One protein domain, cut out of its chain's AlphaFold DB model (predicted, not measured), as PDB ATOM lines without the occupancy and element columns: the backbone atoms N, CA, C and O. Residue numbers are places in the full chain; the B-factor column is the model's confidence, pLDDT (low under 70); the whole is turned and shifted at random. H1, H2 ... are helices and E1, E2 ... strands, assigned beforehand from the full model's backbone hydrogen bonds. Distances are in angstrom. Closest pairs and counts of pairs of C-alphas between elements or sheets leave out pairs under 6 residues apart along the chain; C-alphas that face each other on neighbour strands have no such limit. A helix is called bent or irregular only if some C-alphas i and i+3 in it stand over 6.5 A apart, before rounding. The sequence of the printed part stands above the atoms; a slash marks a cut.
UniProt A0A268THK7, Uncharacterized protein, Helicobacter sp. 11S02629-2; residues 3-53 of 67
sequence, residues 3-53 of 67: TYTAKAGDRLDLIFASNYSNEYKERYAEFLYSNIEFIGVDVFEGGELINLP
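What this domain is: This is residues 3 to 53 of the 67 residues of an uncharacterized protein of Helicobacter sp. 11S02629-2 (UniProt A0A268THK7). Two helices, H1 and H2, make a V closed by a tight link, with a small two-stranded antiparallel sheet, E1 and E2, along one side of it. A long loop, residues 34 to 48, leads from H2 back to E2. The printed part has 51 residues with two named helices and two named strands, in the order E1, H1, H2, E2, class mixed. It is compact, with a radius of gyration of the C-alphas of 10.2 A, and spans 29 by 18 by 18 A.

Where its parts are: E1, residues 3 to 5, begins at C-alpha 3 (221.373, 172.396, 218.287). H1, residues 12 to 19, is 10.7 A long. H2, residues 22 to 33, is 18.5 A long and irregular: C-alphas 23 and 26 are 7.6 A apart. E2, residues 49 to 52, is 9.4 A long and ends at C-alpha 52 (222.534, 169.859, 213.790).

How they stand to each other: E1 and E2 are antiparallel at 144 degrees, with N 4 and O 50 2.9 A apart, within hydrogen-bond range. H1 and E2 are near each other, with 6 pairs of C-alphas within 10 A. H1 and H2 are close but not clearly touching, the closest C-alphas, Phe 16 and Tyr 28, 7.4 A apart, at a steep tilt of 44 degrees, opposite ways. The closest C-alphas of H2 and E2, Phe 31 and Leu 52, are 7.0 A apart. E1 and H2 are apart. Every O i to N i+4 pair is within range in H1, but 3 of 8 in H2, beside 7 of 9 O i to N i+3 pairs.

The domain as a whole: The C-alphas farthest apart, Glu 23 and Glu 45, are 29.0 A apart. The printed part has no cut, and no printed residue is under 70 in pLDDT.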
ATOM      1  N   THR A   3     220.707 173.276 217.323       93.44
ATOM      2  CA  THR A   3     221.373 172.396 218.287       93.44
ATOM      3  C   THR A   3     220.355 171.476 218.944       93.44
ATOM      4  O   THR A   3     219.161 171.785 219.008       93.44
ATOM      5  N   TYR A   4     220.833 170.321 219.387       95.62
ATOM      6  CA  TYR A   4     220.082 169.337 220.146       95.62
ATOM      7  C   TYR A   4     220.782 169.111 221.481       95.62
ATOM      8  O   TYR A   4     221.979 168.852 221.506       95.62
ATOM      9  N   THR A   5     220.048 169.218 222.584       97.38
ATOM     10  CA  THR A   5     220.573 168.842 223.899       97.38
ATOM     11  C   THR A   5     220.407 167.338 224.070       97.38
ATOM     12  O   THR A   5     219.273 166.862 224.159       97.38
ATOM     13  N   ALA A   6     221.526 166.614 224.101       96.94
ATOM     14  CA  ALA A   6     221.548 165.178 224.326       96.94
ATOM     15  C   ALA A   6     220.927 164.828 225.679       96.94
ATOM     16  O   ALA A   6     221.053 165.565 226.662       96.94
ATOM     17  N   LYS A   7     220.231 163.700 225.726       96.88
ATOM     18  CA  LYS A   7     219.738 163.082 226.952       96.88
ATOM     19  C   LYS A   7     220.660 161.936 227.338       96.88
ATOM     20  O   LYS A   7     221.311 161.330 226.489       96.88
ATOM     21  N   ALA A   8     220.650 161.602 228.624       96.94
ATOM     22  CA  ALA A   8     221.317 160.406 229.117       96.94
ATOM     23  C   ALA A   8     220.822 159.177 228.341       96.94
ATOM     24  O   ALA A   8     219.614 158.925 228.290       96.94
ATOM     25  N   GLY A   9     221.743 158.417 227.751       96.25
ATOM     26  CA  GLY A   9     221.401 157.247 226.939       96.25
ATOM     27  C   GLY A   9     221.343 157.496 225.429       96.25
ATOM     28  O   GLY A   9     221.252 156.526 224.674       96.25
ATOM     29  N   ASP A  10     221.406 158.747 224.971       97.31
ATOM     30  CA  ASP A  10     221.396 159.043 223.540       97.31
ATOM     31  C   ASP A  10     222.709 158.635 222.861       97.31
ATOM     32  O   ASP A  10     223.775 158.584 223.477       97.31
ATOM     33  N   ARG A  11     222.622 158.401 221.549       96.19
ATOM     34  CA  ARG A  11     223.761 158.103 220.676       96.19
ATOM     35  C   ARG A  11     223.767 159.008 219.454       96.19
ATOM     36  O   ARG A  11     222.704 159.390 218.961       96.19
ATOM     37  N   LEU A  12     224.952 159.318 218.931       94.62
ATOM     38  CA  LEU A  12     225.108 160.227 217.787       94.62
ATOM     39  C   LEU A  12     224.335 159.765 216.541       94.62
ATOM     40  O   LEU A  12     223.677 160.565 215.878       94.62
ATOM     41  N   ASP A  13     224.412 158.477 216.219       94.00
ATOM     42  CA  ASP A  13     223.719 157.846 215.093       94.00
ATOM     43  C   ASP A  13     222.191 157.922 215.233       94.00
ATOM     44  O   ASP A  13     221.496 158.270 214.277       94.00
ATOM     45  N   LEU A  14     221.664 157.677 216.436       95.06
ATOM     46  CA  LEU A  14     220.230 157.771 216.718       95.06
ATOM     47  C   LEU A  14     219.724 159.213 216.668       95.06
ATOM     48  O   LEU A  14     218.635 159.468 216.144       95.06
ATOM     49  N   ILE A  15     220.513 160.166 217.172       95.62
ATOM     50  CA  ILE A  15     220.192 161.593 217.082       95.62
ATOM     51  C   ILE A  15     220.110 162.008 215.613       95.62
ATOM     52  O   ILE A  15     219.150 162.677 215.226       95.62
ATOM     53  N   PHE A  16     221.064 161.577 214.784       95.25
ATOM     54  CA  PHE A  16     221.027 161.834 213.350       95.25
ATOM     55  C   PHE A  16     219.770 161.243 212.703       95.25
ATOM     56  O   PHE A  16     219.000 161.974 212.080       95.25
ATOM     57  N   ALA A  17     219.514 159.949 212.912       93.88
ATOM     58  CA  ALA A  17     218.360 159.257 212.340       93.88
ATOM     59  C   ALA A  17     217.012 159.864 212.777       93.88
ATOM     60  O   ALA A  17     216.037 159.806 212.034       93.88
ATOM     61  N   SER A  18     216.953 160.466 213.969       93.81
ATOM     62  CA  SER A  18     215.739 161.107 214.493       93.81
ATOM     63  C   SER A  18     215.511 162.523 213.960       93.81
ATOM     64  O   SER A  18     214.380 163.008 213.978       93.81
ATOM     65  N   ASN A  19     216.569 163.211 213.523       93.00
ATOM     66  CA  ASN A  19     216.496 164.605 213.075       93.00
ATOM     67  C   ASN A  19     216.543 164.761 211.550       93.00
ATOM     68  O   ASN A  19     216.134 165.808 211.046       93.00
ATOM     69  N   TYR A  20     217.015 163.745 210.827       90.81
ATOM     70  CA  TYR A  20     217.178 163.782 209.380       90.81
ATOM     71  C   TYR A  20     216.452 162.616 208.708       90.81
ATOM     72  O   TYR A  20     216.500 161.475 209.161       90.81
ATOM     73  N   SER A  21     215.782 162.907 207.594       88.00
ATOM     74  CA  SER A  21     215.205 161.898 206.705       88.00
ATOM     75  C   SER A  21     216.304 161.040 206.067       88.00
ATOM     76  O   SER A  21     217.453 161.456 205.904       88.00
ATOM     77  N   ASN A  22     215.933 159.830 205.640       86.94
ATOM     78  CA  ASN A  22     216.854 158.863 205.034       86.94
ATOM     79  C   ASN A  22     217.545 159.378 203.748       86.94
ATOM     80  O   ASN A  22     218.586 158.856 203.356       86.94
ATOM     81  N   GLU A  23     216.997 160.410 203.099       88.06
ATOM     82  CA  GLU A  23     217.616 161.073 201.939       88.06
ATOM     83  C   GLU A  23     218.957 161.745 202.281       88.06
ATOM     84  O   GLU A  23     219.812 161.886 201.412       88.06
ATOM     85  N   TYR A  24     219.186 162.081 203.555       87.31
ATOM     86  CA  TYR A  24     220.430 162.692 204.020       87.31
ATOM     87  C   TYR A  24     221.450 161.684 204.549       87.31
ATOM     88  O   TYR A  24     222.495 162.106 205.035       87.31
ATOM     89  N   LYS A  25     221.212 160.366 204.450       89.31
ATOM     90  CA  LYS A  25     222.122 159.334 204.996       89.31
ATOM     91  C   LYS A  25     223.582 159.505 204.551       89.31
ATOM     92  O   LYS A  25     224.499 159.252 205.325       89.31
ATOM     93  N   GLU A  26     223.802 159.969 203.321       91.19
ATOM     94  CA  GLU A  26     225.141 160.173 202.750       91.19
ATOM     95  C   GLU A  26     225.867 161.368 203.385       91.19
ATOM     96  O   GLU A  26     227.094 161.424 203.388       91.19
ATOM     97  N   ARG A  27     225.116 162.278 204.015       92.38
ATOM     98  CA  ARG A  27     225.626 163.443 204.749       92.38
ATOM     99  C   ARG A  27     225.934 163.141 206.216       92.38
ATOM    100  O   ARG A  27     226.303 164.046 206.962       92.38
ATOM    101  N   TYR A  28     225.833 161.880 206.645       93.50
ATOM    102  CA  TYR A  28     226.188 161.488 208.012       93.50
ATOM    103  C   TYR A  28     227.634 161.862 208.363       93.50
ATOM    104  O   TYR A  28     227.901 162.318 209.471       93.50
ATOM    105  N   ALA A  29     228.561 161.771 207.404       93.75
ATOM    106  CA  ALA A  29     229.942 162.201 207.614       93.75
ATOM    107  C   ALA A  29     230.046 163.699 207.959       93.75
ATOM    108  O   ALA A  29     230.794 164.065 208.859       93.75
ATOM    109  N   GLU A  30     229.272 164.570 207.304       93.94
ATOM    110  CA  GLU A  30     229.248 166.010 207.608       93.94
ATOM    111  C   GLU A  30     228.690 166.288 209.011       93.94
ATOM    112  O   GLU A  30     229.188 167.160 209.730       93.94
ATOM    113  N   PHE A  31     227.677 165.518 209.420       95.00
ATOM    114  CA  PHE A  31     227.160 165.553 210.783       95.00
ATOM    115  C   PHE A  31     228.222 165.128 211.805       95.00
ATOM    116  O   PHE A  31     228.397 165.825 212.803       95.00
ATOM    117  N   LEU A  32     228.969 164.051 211.540       95.12
ATOM    118  CA  LEU A  32     230.077 163.613 212.396       95.12
ATOM    119  C   LEU A  32     231.177 164.675 212.495       95.12
ATOM    120  O   LEU A  32     231.627 164.980 213.594       95.12
ATOM    121  N   TYR A  33     231.582 165.282 211.377       94.94
ATOM    122  CA  TYR A  33     232.592 166.347 211.379       94.94
ATOM    123  C   TYR A  33     232.162 167.574 212.186       94.94
ATOM    124  O   TYR A  33     233.000 168.223 212.805       94.94
ATOM    125  N   SER A  34     230.864 167.880 212.207       94.94
ATOM    126  CA  SER A  34     230.310 168.992 212.991       94.94
ATOM    127  C   SER A  34     230.231 168.704 214.497       94.94
ATOM    128  O   SER A  34     229.892 169.602 215.263       94.94
ATOM    129  N   ASN A  35     230.502 167.461 214.899       96.19
ATOM    130  CA  ASN A  35     230.408 166.931 216.261       96.19
ATOM    131  C   ASN A  35     231.652 166.080 216.587       96.19
ATOM    132  O   ASN A  35     231.562 165.040 217.245       96.19
ATOM    133  N   ILE A  36     232.810 166.477 216.047       96.31
ATOM    134  CA  ILE A  36     234.051 165.694 216.074       96.31
ATOM    135  C   ILE A  36     234.534 165.406 217.503       96.31
ATOM    136  O   ILE A  36     235.148 164.374 217.759       96.31
ATOM    137  N   GLU A  37     234.211 166.295 218.440       95.62
ATOM    138  CA  GLU A  37     234.501 166.193 219.868       95.62
ATOM    139  C   GLU A  37     233.810 165.006 220.551       95.62
ATOM    140  O   GLU A  37     234.256 164.561 221.605       95.62
ATOM    141  N   PHE A  38     232.754 164.470 219.938       95.44
ATOM    142  CA  PHE A  38     231.989 163.337 220.450       95.44
ATOM    143  C   PHE A  38     232.305 162.028 219.713       95.44
ATOM    144  O   PHE A  38     231.686 160.996 219.980       95.44
ATOM    145  N   ILE A  39     233.274 162.026 218.788       92.75
ATOM    146  CA  ILE A  39     233.698 160.791 218.122       92.75
ATOM    147  C   ILE A  39     234.317 159.844 219.154       92.75
ATOM    148  O   ILE A  39     235.278 160.180 219.841       92.75
ATOM    149  N   GLY A  40     233.770 158.629 219.225       91.56
ATOM    150  CA  GLY A  40     234.180 157.604 220.188       91.56
ATOM    151  C   GLY A  40     233.341 157.571 221.465       91.56
ATOM    152  O   GLY A  40     233.496 156.643 222.256       91.56
ATOM    153  N   VAL A  41     232.420 158.521 221.652       94.75
ATOM    154  CA  VAL A  41     231.397 158.442 222.699       94.75
ATOM    155  C   VAL A  41     230.318 157.454 222.247       94.75
ATOM    156  O   VAL A  41     229.619 157.699 221.267       94.75
ATOM    157  N   ASP A  42     230.201 156.320 222.942       93.75
ATOM    158  CA  ASP A  42     229.161 155.313 222.664       93.75
ATOM    159  C   ASP A  42     227.781 155.810 223.115       93.75
ATOM    160  O   ASP A  42     226.798 155.663 222.393       93.75
ATOM    161  N   VAL A  43     227.706 156.430 224.296       96.62
ATOM    162  CA  VAL A  43     226.458 156.901 224.906       96.62
ATOM    163  C   VAL A  43     226.700 158.215 225.647       96.62
ATOM    164  O   VAL A  43     227.685 158.334 226.373       96.62
ATOM    165  N   PHE A  44     225.796 159.179 225.479       96.94
ATOM    166  CA  PHE A  44     225.841 160.471 226.166       96.94
ATOM    167  C   PHE A  44     225.348 160.401 227.614       96.94
ATOM    168  O   PHE A  44     224.435 159.632 227.939       96.94
ATOM    169  N   GLU A  45     225.919 161.245 228.475       95.81
ATOM    170  CA  GLU A  45     225.502 161.384 229.877       95.81
ATOM    171  C   GLU A  45     224.319 162.352 230.029       95.81
ATOM    172  O   GLU A  45     223.567 162.268 231.003       95.81
ATOM    173  N   GLY A  46     224.092 163.210 229.034       95.69
ATOM    174  CA  GLY A  46     223.011 164.181 228.980       95.69
ATOM    175  C   GLY A  46     223.487 165.608 229.256       95.69
ATOM    176  O   GLY A  46     224.291 165.870 230.147       95.69
ATOM    177  N   GLY A  47     222.920 166.563 228.518       95.06
ATOM    178  CA  GLY A  47     223.271 167.983 228.580       95.06
ATOM    179  C   GLY A  47     224.274 168.430 227.514       95.06
ATOM    180  O   GLY A  47     224.431 169.634 227.308       95.06
ATOM    181  N   GLU A  48     224.904 167.500 226.797       96.69
ATOM    182  CA  GLU A  48     225.797 167.798 225.680       96.69
ATOM    183  C   GLU A  48     225.032 168.489 224.546       96.69
ATOM    184  O   GLU A  48     223.878 168.168 224.248       96.69
ATOM    185  N   LEU A  49     225.670 169.466 223.902       96.69
ATOM    186  CA  LEU A  49     225.078 170.204 222.792       96.69
ATOM    187  C   LEU A  49     225.568 169.623 221.472       96.69
ATOM    188  O   LEU A  49     226.708 169.835 221.078       96.69
ATOM    189  N   ILE A  50     224.674 168.925 220.782       97.00
ATOM    190  CA  ILE A  50     224.934 168.327 219.479       97.00
ATOM    191  C   ILE A  50     224.566 169.330 218.395       97.00
ATOM    192  O   ILE A  50     223.442 169.842 218.337       97.00
ATOM    193  N   ASN A  51     225.516 169.602 217.513       96.44
ATOM    194  CA  ASN A  51     225.316 170.445 216.352       96.44
ATOM    195  C   ASN A  51     224.470 169.699 215.321       96.44
ATOM    196  O   ASN A  51     224.820 168.601 214.893       96.44
ATOM    197  N   LEU A  52     223.369 170.319 214.895       94.94
ATOM    198  CA  LEU A  52     222.534 169.859 213.790       94.94
ATOM    199  C   LEU A  52     222.772 170.784 212.583       94.94
ATOM    200  O   LEU A  52     222.162 171.862 212.501       94.94
ATOM    201  N   PRO A  53     223.663 170.408 211.642       92.00
ATOM    202  CA  PRO A  53     223.856 171.152 210.407       92.00
ATOM    203  C   PRO A  53     222.542 171.277 209.639       92.00
ATOM    204  O   PRO A  53     221.726 170.352 209.602       92.00
TER     205      PRO A  53